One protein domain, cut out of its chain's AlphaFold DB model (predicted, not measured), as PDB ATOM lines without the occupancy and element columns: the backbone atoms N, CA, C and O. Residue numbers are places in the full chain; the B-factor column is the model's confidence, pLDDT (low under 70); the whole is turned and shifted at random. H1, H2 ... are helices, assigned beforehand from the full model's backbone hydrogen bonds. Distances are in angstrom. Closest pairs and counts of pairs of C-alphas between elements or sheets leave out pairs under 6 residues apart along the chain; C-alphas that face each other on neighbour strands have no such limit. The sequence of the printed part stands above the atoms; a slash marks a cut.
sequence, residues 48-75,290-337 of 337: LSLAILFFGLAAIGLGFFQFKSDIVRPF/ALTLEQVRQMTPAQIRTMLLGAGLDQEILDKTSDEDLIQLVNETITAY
ATOM      1  N   LEU A  48     -26.996   8.482 -50.557       78.06
ATOM      2  CA  LEU A  48     -27.199   9.182 -49.293       78.06
ATOM      3  C   LEU A  48     -28.694   9.357 -49.000       78.06
ATOM      4  O   LEU A  48     -29.124   9.099 -47.881       78.06
ATOM      5  N   SER A  49     -29.504   9.726 -49.997       79.44
ATOM      6  CA  SER A  49     -30.954   9.863 -49.817       79.44
ATOM      7  C   SER A  49     -31.643   8.521 -49.564       79.44
ATOM      8  O   SER A  49     -32.503   8.441 -48.689       79.44
ATOM      9  N   LEU A  50     -31.221   7.444 -50.239       82.56
ATOM     10  CA  LEU A  50     -31.691   6.087 -49.945       82.56
ATOM     11  C   LEU A  50     -31.239   5.601 -48.564       82.56
ATOM     12  O   LEU A  50     -32.017   4.949 -47.874       82.56
ATOM     13  N   ALA A  51     -30.020   5.936 -48.136       82.81
ATOM     14  CA  ALA A  51     -29.533   5.609 -46.801       82.81
ATOM     15  C   ALA A  51     -30.328   6.353 -45.722       82.81
ATOM     16  O   ALA A  51     -30.765   5.728 -44.765       82.81
ATOM     17  N   ILE A  52     -30.590   7.653 -45.887       86.50
ATOM     18  CA  ILE A  52     -31.417   8.434 -44.951       86.50
ATOM     19  C   ILE A  52     -32.849   7.892 -44.909       86.50
ATOM     20  O   ILE A  52     -33.406   7.750 -43.824       86.50
ATOM     21  N   LEU A  53     -33.435   7.533 -46.057       87.81
ATOM     22  CA  LEU A  53     -34.751   6.894 -46.108       87.81
ATOM     23  C   LEU A  53     -34.743   5.559 -45.352       87.81
ATOM     24  O   LEU A  53     -35.629   5.301 -44.544       87.81
ATOM     25  N   PHE A  54     -33.727   4.727 -45.583       90.25
ATOM     26  CA  PHE A  54     -33.568   3.444 -44.910       90.25
ATOM     27  C   PHE A  54     -33.390   3.611 -43.398       90.25
ATOM     28  O   PHE A  54     -34.096   2.961 -42.638       90.25
ATOM     29  N   PHE A  55     -32.507   4.507 -42.951       87.56
ATOM     30  CA  PHE A  55     -32.294   4.783 -41.530       87.56
ATOM     31  C   PHE A  55     -33.510   5.444 -40.878       87.56
ATOM     32  O   PHE A  55     -33.809   5.131 -39.735       87.56
ATOM     33  N   GLY A  56     -34.249   6.296 -41.594       85.62
ATOM     34  CA  GLY A  56     -35.509   6.868 -41.121       85.62
ATOM     35  C   GLY A  56     -36.586   5.800 -40.925       85.62
ATOM     36  O   GLY A  56     -37.195   5.728 -39.862       85.62
ATOM     37  N   LEU A  57     -36.768   4.910 -41.904       87.50
ATOM     38  CA  LEU A  57     -37.685   3.771 -41.790       87.50
ATOM     39  C   LEU A  57     -37.237   2.777 -40.710       87.50
ATOM     40  O   LEU A  57     -38.072   2.262 -39.969       87.50
ATOM     41  N   ALA A  58     -35.930   2.538 -40.578       81.62
ATOM     42  CA  ALA A  58     -35.369   1.694 -39.531       81.62
ATOM     43  C   ALA A  58     -35.553   2.315 -38.142       81.62
ATOM     44  O   ALA A  58     -35.910   1.598 -37.218       81.62
ATOM     45  N   ALA A  59     -35.379   3.629 -37.987       77.69
ATOM     46  CA  ALA A  59     -35.613   4.335 -36.728       77.69
ATOM     47  C   ALA A  59     -37.094   4.306 -36.330       77.69
ATOM     48  O   ALA A  59     -37.400   4.067 -35.167       77.69
ATOM     49  N   ILE A  60     -38.013   4.464 -37.289       81.94
ATOM     50  CA  ILE A  60     -39.456   4.308 -37.045       81.94
ATOM     51  C   ILE A  60     -39.778   2.859 -36.652       81.94
ATOM     52  O   ILE A  60     -40.508   2.634 -35.692       81.94
ATOM     53  N   GLY A  61     -39.206   1.871 -37.346       77.62
ATOM     54  CA  GLY A  61     -39.399   0.454 -37.029       77.62
ATOM     55  C   GLY A  61     -38.833   0.060 -35.662       77.62
ATOM     56  O   GLY A  61     -39.497  -0.643 -34.904       77.62
ATOM     57  N   LEU A  62     -37.639   0.546 -35.320       78.19
ATOM     58  CA  LEU A  62     -37.010   0.354 -34.012       78.19
ATOM     59  C   LEU A  62     -37.778   1.088 -32.910       78.19
ATOM     60  O   LEU A  62     -37.975   0.516 -31.846       78.19
ATOM     61  N   GLY A  63     -38.271   2.299 -33.175       76.56
ATOM     62  CA  GLY A  63     -39.132   3.045 -32.257       76.56
ATOM     63  C   GLY A  63     -40.449   2.320 -31.987       76.56
ATOM     64  O   GLY A  63     -40.826   2.161 -30.833       76.56
ATOM     65  N   PHE A  64     -41.104   1.788 -33.023       77.88
ATOM     66  CA  PHE A  64     -42.309   0.966 -32.870       77.88
ATOM     67  C   PHE A  64     -42.027  -0.334 -32.101       77.88
ATOM     68  O   PHE A  64     -42.825  -0.752 -31.266       77.88
ATOM     69  N   PHE A  65     -40.874  -0.962 -32.343       75.50
ATOM     70  CA  PHE A  65     -40.444  -2.159 -31.621       75.50
ATOM     71  C   PHE A  65     -40.156  -1.880 -30.135       75.50
ATOM     72  O   PHE A  65     -40.586  -2.649 -29.274       75.50
ATOM     73  N   GLN A  66     -39.484  -0.767 -29.836       73.75
ATOM     74  CA  GLN A  66     -39.194  -0.296 -28.481       73.75
ATOM     75  C   GLN A  66     -40.492   0.049 -27.739       73.75
ATOM     76  O   GLN A  66     -40.773  -0.522 -26.693       73.75
ATOM     77  N   PHE A  67     -41.354   0.856 -28.355       77.31
ATOM     78  CA  PHE A  67     -42.655   1.245 -27.812       77.31
ATOM     79  C   PHE A  67     -43.566   0.044 -27.526       77.31
ATOM     80  O   PHE A  67     -44.170  -0.045 -26.459       77.31
ATOM     81  N   LYS A  68     -43.621  -0.936 -28.439       75.56
ATOM     82  CA  LYS A  68     -44.358  -2.189 -28.212       75.56
ATOM     83  C   LYS A  68     -43.802  -2.953 -27.008       75.56
ATOM     84  O   LYS A  68     -44.562  -3.498 -26.214       75.56
ATOM     85  N   SER A  69     -42.481  -3.016 -26.884       73.94
ATOM     86  CA  SER A  69     -41.815  -3.645 -25.746       73.94
ATOM     87  C   SER A  69     -42.161  -2.928 -24.435       73.94
ATOM     88  O   SER A  69     -42.459  -3.596 -23.447       73.94
ATOM     89  N   ASP A  70     -42.186  -1.600 -24.432       77.44
ATOM     90  CA  ASP A  70     -42.418  -0.797 -23.229       77.44
ATOM     91  C   ASP A  70     -43.887  -0.840 -22.773       77.44
ATOM     92  O   ASP A  70     -44.154  -0.883 -21.576       77.44
ATOM     93  N   ILE A  71     -44.841  -0.967 -23.707       80.56
ATOM     94  CA  ILE A  71     -46.257  -1.202 -23.377       80.56
ATOM     95  C   ILE A  71     -46.477  -2.598 -22.791       80.56
ATOM     96  O   ILE A  71     -47.261  -2.750 -21.863       80.56
ATOM     97  N   VAL A  72     -45.824  -3.635 -23.322       77.44
ATOM     98  CA  VAL A  72     -46.168  -5.028 -22.982       77.44
ATOM     99  C   VAL A  72     -45.408  -5.558 -21.758       77.44
ATOM    100  O   VAL A  72     -45.951  -6.367 -21.003       77.44
ATOM    101  N   ARG A  73     -44.176  -5.090 -21.514       77.50
ATOM    102  CA  ARG A  73     -43.352  -5.472 -20.348       77.50
ATOM    103  C   ARG A  73     -44.054  -5.381 -18.982       77.50
ATOM    104  O   ARG A  73     -43.895  -6.337 -18.225       77.50
ATOM    105  N   PRO A  74     -44.810  -4.318 -18.641       75.75
ATOM    106  CA  PRO A  74     -45.494  -4.240 -17.347       75.75
ATOM    107  C   PRO A  74     -46.616  -5.273 -17.183       75.75
ATOM    108  O   PRO A  74     -46.883  -5.704 -16.065       75.75
ATOM    109  N   PHE A  75     -47.244  -5.714 -18.277       80.56
ATOM    110  CA  PHE A  75     -48.302  -6.729 -18.231       80.56
ATOM    111  C   PHE A  75     -47.742  -8.159 -18.240       80.56
ATOM    112  O   PHE A  75     -48.309  -9.052 -17.610       80.56
ATOM    113  N   ALA A 290     -47.249 -12.742 -14.741       55.59
ATOM    114  CA  ALA A 290     -47.744 -12.092 -15.941       55.59
ATOM    115  C   ALA A 290     -49.278 -12.118 -15.917       55.59
ATOM    116  O   ALA A 290     -49.867 -13.184 -15.705       55.59
ATOM    117  N   LEU A 291     -49.910 -10.955 -16.083       63.31
ATOM    118  CA  LEU A 291     -51.360 -10.894 -16.217       63.31
ATOM    119  C   LEU A 291     -51.743 -11.769 -17.410       63.31
ATOM    120  O   LEU A 291     -51.073 -11.763 -18.437       63.31
ATOM    121  N   THR A 292     -52.818 -12.540 -17.303       69.12
ATOM    122  CA  THR A 292     -53.331 -13.256 -18.475       69.12
ATOM    123  C   THR A 292     -53.937 -12.259 -19.463       69.12
ATOM    124  O   THR A 292     -54.415 -11.191 -19.077       69.12
ATOM    125  N   LEU A 293     -53.965 -12.617 -20.748       70.56
ATOM    126  CA  LEU A 293     -54.563 -11.790 -21.803       70.56
ATOM    127  C   LEU A 293     -56.008 -11.364 -21.475       70.56
ATOM    128  O   LEU A 293     -56.429 -10.256 -21.802       70.56
ATOM    129  N   GLU A 294     -56.750 -12.239 -20.794       72.75
ATOM    130  CA  GLU A 294     -58.117 -11.996 -20.331       72.75
ATOM    131  C   GLU A 294     -58.170 -10.935 -19.217       72.75
ATOM    132  O   GLU A 294     -59.063 -10.093 -19.204       72.75
ATOM    133  N   GLN A 295     -57.199 -10.955 -18.299       70.69
ATOM    134  CA  GLN A 295     -57.125 -10.030 -17.166       70.69
ATOM    135  C   GLN A 295     -56.768  -8.615 -17.613       70.69
ATOM    136  O   GLN A 295     -57.374  -7.667 -17.123       70.69
ATOM    137  N   VAL A 296     -55.858  -8.461 -18.583       71.44
ATOM    138  CA  VAL A 296     -55.504  -7.130 -19.106       71.44
ATOM    139  C   VAL A 296     -56.688  -6.478 -19.829       71.44
ATOM    140  O   VAL A 296     -56.917  -5.279 -19.696       71.44
ATOM    141  N   ARG A 297     -57.514  -7.274 -20.521       75.31
ATOM    142  CA  ARG A 297     -58.733  -6.805 -21.207       75.31
ATOM    143  C   ARG A 297     -59.846  -6.330 -20.268       75.31
ATOM    144  O   ARG A 297     -60.755  -5.642 -20.721       75.31
ATOM    145  N   GLN A 298     -59.796  -6.706 -18.990       77.12
ATOM    146  CA  GLN A 298     -60.783  -6.323 -17.973       77.12
ATOM    147  C   GLN A 298     -60.316  -5.148 -17.098       77.12
ATOM    148  O   GLN A 298     -61.032  -4.743 -16.182       77.12
ATOM    149  N   MET A 299     -59.128  -4.596 -17.360       76.06
ATOM    150  CA  MET A 299     -58.593  -3.473 -16.599       76.06
ATOM    151  C   MET A 299     -59.291  -2.158 -16.941       76.06
ATOM    152  O   MET A 299     -59.663  -1.889 -18.082       76.06
ATOM    153  N   THR A 300     -59.414  -1.298 -15.934       81.44
ATOM    154  CA  THR A 300     -59.893   0.075 -16.117       81.44
ATOM    155  C   THR A 300     -58.804   0.963 -16.742       81.44
ATOM    156  O   THR A 300     -57.613   0.715 -16.518       81.44
ATOM    157  N   PRO A 301     -59.170   2.051 -17.449       76.69
ATOM    158  CA  PRO A 301     -58.203   3.012 -17.991       76.69
ATOM    159  C   PRO A 301     -57.222   3.548 -16.940       76.69
ATOM    160  O   PRO A 301     -56.029   3.677 -17.204       76.69
ATOM    161  N   ALA A 302     -57.701   3.800 -15.719       74.62
ATOM    162  CA  ALA A 302     -56.875   4.272 -14.609       74.62
ATOM    163  C   ALA A 302     -55.806   3.246 -14.191       74.62
ATOM    164  O   ALA A 302     -54.656   3.610 -13.932       74.62
ATOM    165  N   GLN A 303     -56.153   1.956 -14.171       75.31
ATOM    166  CA  GLN A 303     -55.202   0.883 -13.866       75.31
ATOM    167  C   GLN A 303     -54.160   0.724 -14.979       75.31
ATOM    168  O   GLN A 303     -52.980   0.550 -14.688       75.31
ATOM    169  N   ILE A 304     -54.577   0.846 -16.243       78.50
ATOM    170  CA  ILE A 304     -53.679   0.806 -17.403       78.50
ATOM    171  C   ILE A 304     -52.688   1.977 -17.360       78.50
ATOM    172  O   ILE A 304     -51.486   1.755 -17.482       78.50
ATOM    173  N   ARG A 305     -53.159   3.210 -17.115       79.19
ATOM    174  CA  ARG A 305     -52.281   4.386 -16.959       79.19
ATOM    175  C   ARG A 305     -51.266   4.190 -15.843       79.19
ATOM    176  O   ARG A 305     -50.089   4.452 -16.047       79.19
ATOM    177  N   THR A 306     -51.710   3.691 -14.692       75.12
ATOM    178  CA  THR A 306     -50.832   3.447 -13.538       75.12
ATOM    179  C   THR A 306     -49.734   2.437 -13.876       75.12
ATOM    180  O   THR A 306     -48.572   2.660 -13.543       75.12
ATOM    181  N   MET A 307     -50.069   1.358 -14.592       71.94
ATOM    182  CA  MET A 307     -49.080   0.368 -15.026       71.94
ATOM    183  C   MET A 307     -48.104   0.916 -16.073       71.94
ATOM    184  O   MET A 307     -46.912   0.634 -15.992       71.94
ATOM    185  N   LEU A 308     -48.580   1.714 -17.033       76.75
ATOM    186  CA  LEU A 308     -47.728   2.312 -18.067       76.75
ATOM    187  C   LEU A 308     -46.809   3.408 -17.503       76.75
ATOM    188  O   LEU A 308     -45.642   3.472 -17.883       76.75
ATOM    189  N   LEU A 309     -47.293   4.212 -16.550       75.56
ATOM    190  CA  LEU A 309     -46.472   5.171 -15.799       75.56
ATOM    191  C   LEU A 309     -45.376   4.455 -15.003       75.56
ATOM    192  O   LEU A 309     -44.214   4.848 -15.065       75.56
ATOM    193  N   GLY A 310     -45.724   3.368 -14.304       66.00
ATOM    194  CA  GLY A 310     -44.757   2.543 -13.574       66.00
ATOM    195  C   GLY A 310     -43.712   1.870 -14.474       66.00
ATOM    196  O   GLY A 310     -42.620   1.556 -14.013       66.00
ATOM    197  N   ALA A 311     -44.015   1.692 -15.764       63.75
ATOM    198  CA  ALA A 311     -43.091   1.170 -16.772       63.75
ATOM    199  C   ALA A 311     -42.180   2.242 -17.403       63.75
ATOM    200  O   ALA A 311     -41.356   1.907 -18.253       63.75
ATOM    201  N   GLY A 312     -42.320   3.513 -17.002       65.56
ATOM    202  CA  GLY A 312     -41.515   4.627 -17.503       65.56
ATOM    203  C   GLY A 312     -42.081   5.325 -18.743       65.56
ATOM    204  O   GLY A 312     -41.343   6.045 -19.410       65.56
ATOM    205  N   LEU A 313     -43.364   5.126 -19.075       75.69
ATOM    206  CA  LEU A 313     -44.019   5.882 -20.143       75.69
ATOM    207  C   LEU A 313     -44.349   7.302 -19.660       75.69
ATOM    208  O   LEU A 313     -44.943   7.472 -18.594       75.69
ATOM    209  N   ASP A 314     -43.991   8.318 -20.449       75.75
ATOM    210  CA  ASP A 314     -44.166   9.719 -20.060       75.75
ATOM    211  C   ASP A 314     -45.633  10.074 -19.781       75.75
ATOM    212  O   ASP A 314     -46.528   9.861 -20.608       75.75
ATOM    213  N   GLN A 315     -45.860  10.716 -18.633       73.62
ATOM    214  CA  GLN A 315     -47.180  11.183 -18.208       73.62
ATOM    215  C   GLN A 315     -47.818  12.135 -19.234       73.62
ATOM    216  O   GLN A 315     -49.014  12.050 -19.491       73.62
ATOM    217  N   GLU A 316     -47.018  12.966 -19.912       74.31
ATOM    218  CA  GLU A 316     -47.501  13.893 -20.946       74.31
ATOM    219  C   GLU A 316     -48.111  13.170 -22.168       74.31
ATOM    220  O   GLU A 316     -49.007  13.699 -22.829       74.31
ATOM    221  N   ILE A 317     -47.646  11.955 -22.478       72.81
ATOM    222  CA  ILE A 317     -48.182  11.133 -23.575       72.81
ATOM    223  C   ILE A 317     -49.498  10.477 -23.139       72.81
ATOM    224  O   ILE A 317     -50.460  10.428 -23.912       72.81
ATOM    225  N   LEU A 318     -49.568  10.020 -21.888       74.38
ATOM    226  CA  LEU A 318     -50.761   9.397 -21.312       74.38
ATOM    227  C   LEU A 318     -51.905  10.391 -21.075       74.38
ATOM    228  O   LEU A 318     -53.066  10.015 -21.234       74.38
ATOM    229  N   ASP A 319     -51.586  11.647 -20.767       77.88
ATOM    230  CA  ASP A 319     -52.566  12.726 -20.582       77.88
ATOM    231  C   ASP A 319     -53.166  13.208 -21.913       77.88
ATOM    232  O   ASP A 319     -54.294  13.700 -21.955       77.88
ATOM    233  N   LYS A 320     -52.436  13.046 -23.025       80.81
ATOM    234  CA  LYS A 320     -52.918  13.362 -24.384       80.81
ATOM    235  C   LYS A 320     -53.695  12.215 -25.037       80.81
ATOM    236  O   LYS A 320     -54.251  12.410 -26.116       80.81
ATOM    237  N   THR A 321     -53.732  11.042 -24.405       80.50
ATOM    238  CA  THR A 321     -54.401   9.844 -24.923       80.50
ATOM    239  C   THR A 321     -55.738   9.647 -24.210       80.50
ATOM    240  O   THR A 321     -55.788   9.610 -22.976       80.50
ATOM    241  N   SER A 322     -56.828   9.525 -24.976       85.00
ATOM    242  CA  SER A 322     -58.158   9.263 -24.413       85.00
ATOM    243  C   SER A 322     -58.236   7.869 -23.784       85.00
ATOM    244  O   SER A 322     -57.443   6.982 -24.103       85.00
ATOM    245  N   ASP A 323     -59.185   7.666 -22.874       81.38
ATOM    246  CA  ASP A 323     -59.392   6.377 -22.204       81.38
ATOM    247  C   ASP A 323     -59.731   5.272 -23.219       81.38
ATOM    248  O   ASP A 323     -59.232   4.149 -23.110       81.38
ATOM    249  N   GLU A 324     -60.530   5.605 -24.235       79.94
ATOM    250  CA  GLU A 324     -60.898   4.716 -25.334       79.94
ATOM    251  C   GLU A 324     -59.696   4.355 -26.218       79.94
ATOM    252  O   GLU A 324     -59.470   3.171 -26.487       79.94
ATOM    253  N   ASP A 325     -58.896   5.349 -26.618       81.88
ATOM    254  CA  ASP A 325     -57.704   5.129 -27.448       81.88
ATOM    255  C   ASP A 325     -56.646   4.317 -26.690       81.88
ATOM    256  O   ASP A 325     -55.959   3.479 -27.275       81.88
ATOM    257  N   LEU A 326     -56.536   4.519 -25.374       81.31
ATOM    258  CA  LEU A 326     -55.604   3.799 -24.514       81.31
ATOM    259  C   LEU A 326     -55.959   2.310 -24.416       81.31
ATOM    260  O   LEU A 326     -55.085   1.452 -24.554       81.31
ATOM    261  N   ILE A 327     -57.242   1.992 -24.217       81.50
ATOM    262  CA  ILE A 327     -57.728   0.606 -24.203       81.50
ATOM    263  C   ILE A 327     -57.509  -0.047 -25.571       81.50
ATOM    264  O   ILE A 327     -57.062  -1.195 -25.644       81.50
ATOM    265  N   GLN A 328     -57.818   0.666 -26.657       81.69
ATOM    266  CA  GLN A 328     -57.618   0.154 -28.010       81.69
ATOM    267  C   GLN A 328     -56.136  -0.138 -28.276       81.69
ATOM    268  O   GLN A 328     -55.799  -1.241 -28.707       81.69
ATOM    269  N   LEU A 329     -55.250   0.798 -27.934       80.38
ATOM    270  CA  LEU A 329     -53.807   0.666 -28.104       80.38
ATOM    271  C   LEU A 329     -53.245  -0.539 -27.340       80.38
ATOM    272  O   LEU A 329     -52.473  -1.324 -27.893       80.38
ATOM    273  N   VAL A 330     -53.647  -0.723 -26.082       80.50
ATOM    274  CA  VAL A 330     -53.215  -1.862 -25.257       80.50
ATOM    275  C   VAL A 330     -53.749  -3.184 -25.818       80.50
ATOM    276  O   VAL A 330     -53.004  -4.151 -25.956       80.50
ATOM    277  N   ASN A 331     -55.010  -3.236 -26.245       80.50
ATOM    278  CA  ASN A 331     -55.577  -4.450 -26.832       80.50
ATOM    279  C   ASN A 331     -54.925  -4.834 -28.168       80.50
ATOM    280  O   ASN A 331     -54.684  -6.020 -28.415       80.50
ATOM    281  N   GLU A 332     -54.614  -3.859 -29.022       80.38
ATOM    282  CA  GLU A 332     -53.924  -4.080 -30.297       80.38
ATOM    283  C   GLU A 332     -52.472  -4.531 -30.089       80.38
ATOM    284  O   GLU A 332     -52.013  -5.480 -30.730       80.38
ATOM    285  N   THR A 333     -51.757  -3.902 -29.153       75.06
ATOM    286  CA  THR A 333     -50.350  -4.225 -28.864       75.06
ATOM    287  C   THR A 333     -50.182  -5.594 -28.214       75.06
ATOM    288  O   THR A 333     -49.234  -6.306 -28.561       75.06
ATOM    289  N   ILE A 334     -51.114  -6.002 -27.348       73.75
ATOM    290  CA  ILE A 334     -51.083  -7.319 -26.705       73.75
ATOM    291  C   ILE A 334     -51.580  -8.428 -27.648       73.75
ATOM    292  O   ILE A 334     -51.023  -9.519 -27.636       73.75
ATOM    293  N   THR A 335     -52.564  -8.182 -28.525       70.50
ATOM    294  CA  THR A 335     -53.013  -9.197 -29.514       70.50
ATOM    295  C   THR A 335     -51.896  -9.589 -30.498       70.50
ATOM    296  O   THR A 335     -51.947 -10.651 -31.114       70.50
ATOM    297  N   ALA A 336     -50.870  -8.745 -30.633       60.09
ATOM    298  CA  ALA A 336     -49.687  -8.993 -31.447       60.09
ATOM    299  C   ALA A 336     -48.515  -9.661 -30.687       60.09
ATOM    300  O   ALA A 336     -47.411  -9.708 -31.245       60.09
ATOM    301  N   TYR A 337     -48.699 -10.075 -29.429       57.16
ATOM    302  CA  TYR A 337     -47.705 -10.758 -28.584       57.16
ATOM    303  C   TYR A 337     -47.882 -12.279 -28.635       57.16
ATOM    304  O   TYR A 337     -46.851 -12.973 -28.771       57.16
TER     305      TYR A 337
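This is residues 48 to 75 and 290 to 337 of the 337 residues of an uncharacterized protein of Candidatus Buchananbacteria bacterium RIFCSPLOWO2_01_FULL_45_31 (UniProt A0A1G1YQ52). Residues 48 to 66 of the long helix H1 stick out like a handle from a small head, where the shorter helices H2 to H5 gather and the last parts of H1 and H5, residues 68 to 72 and 330 to 334, meet at a corner. The 76 printed residues hold five named helices, H1 to H5 in order, and no named strand: all helix. The whole is loose, radius of gyration of the C-alphas 14.6 A, spanning 48 by 26 by 20 A.

H1, residues 48 to 72, runs 35.4 A from C-alpha 48 at (-27.199, 9.182, -49.293). H2 is residues 293 to 296, H3 301 to 310, H4 315 to 319. H5, residues 323 to 335, runs 18.3 A to C-alpha 335 at (-53.013, -9.197, -29.514).

H1 touches H5 with residues 68 to 72 alone, about perpendicular at 81 degrees; their closest C-alphas, of Lys 68 and Thr 333, are 6.4 A apart. H5 touches H3, closest C-alphas Asp 323 and Pro 301 at 5.5 A. Every O i to N i+4 pair is within hydrogen-bond range in H1, H3, H4 and H5; H2 is too short for one.

Residues 76 to 289 are cut out; C-alphas 75 and 290 are 5.9 A apart. The links printed whole are tight. The pLDDT is under 70 at residues 290 to 292, 310 to 312 and 336 to 337.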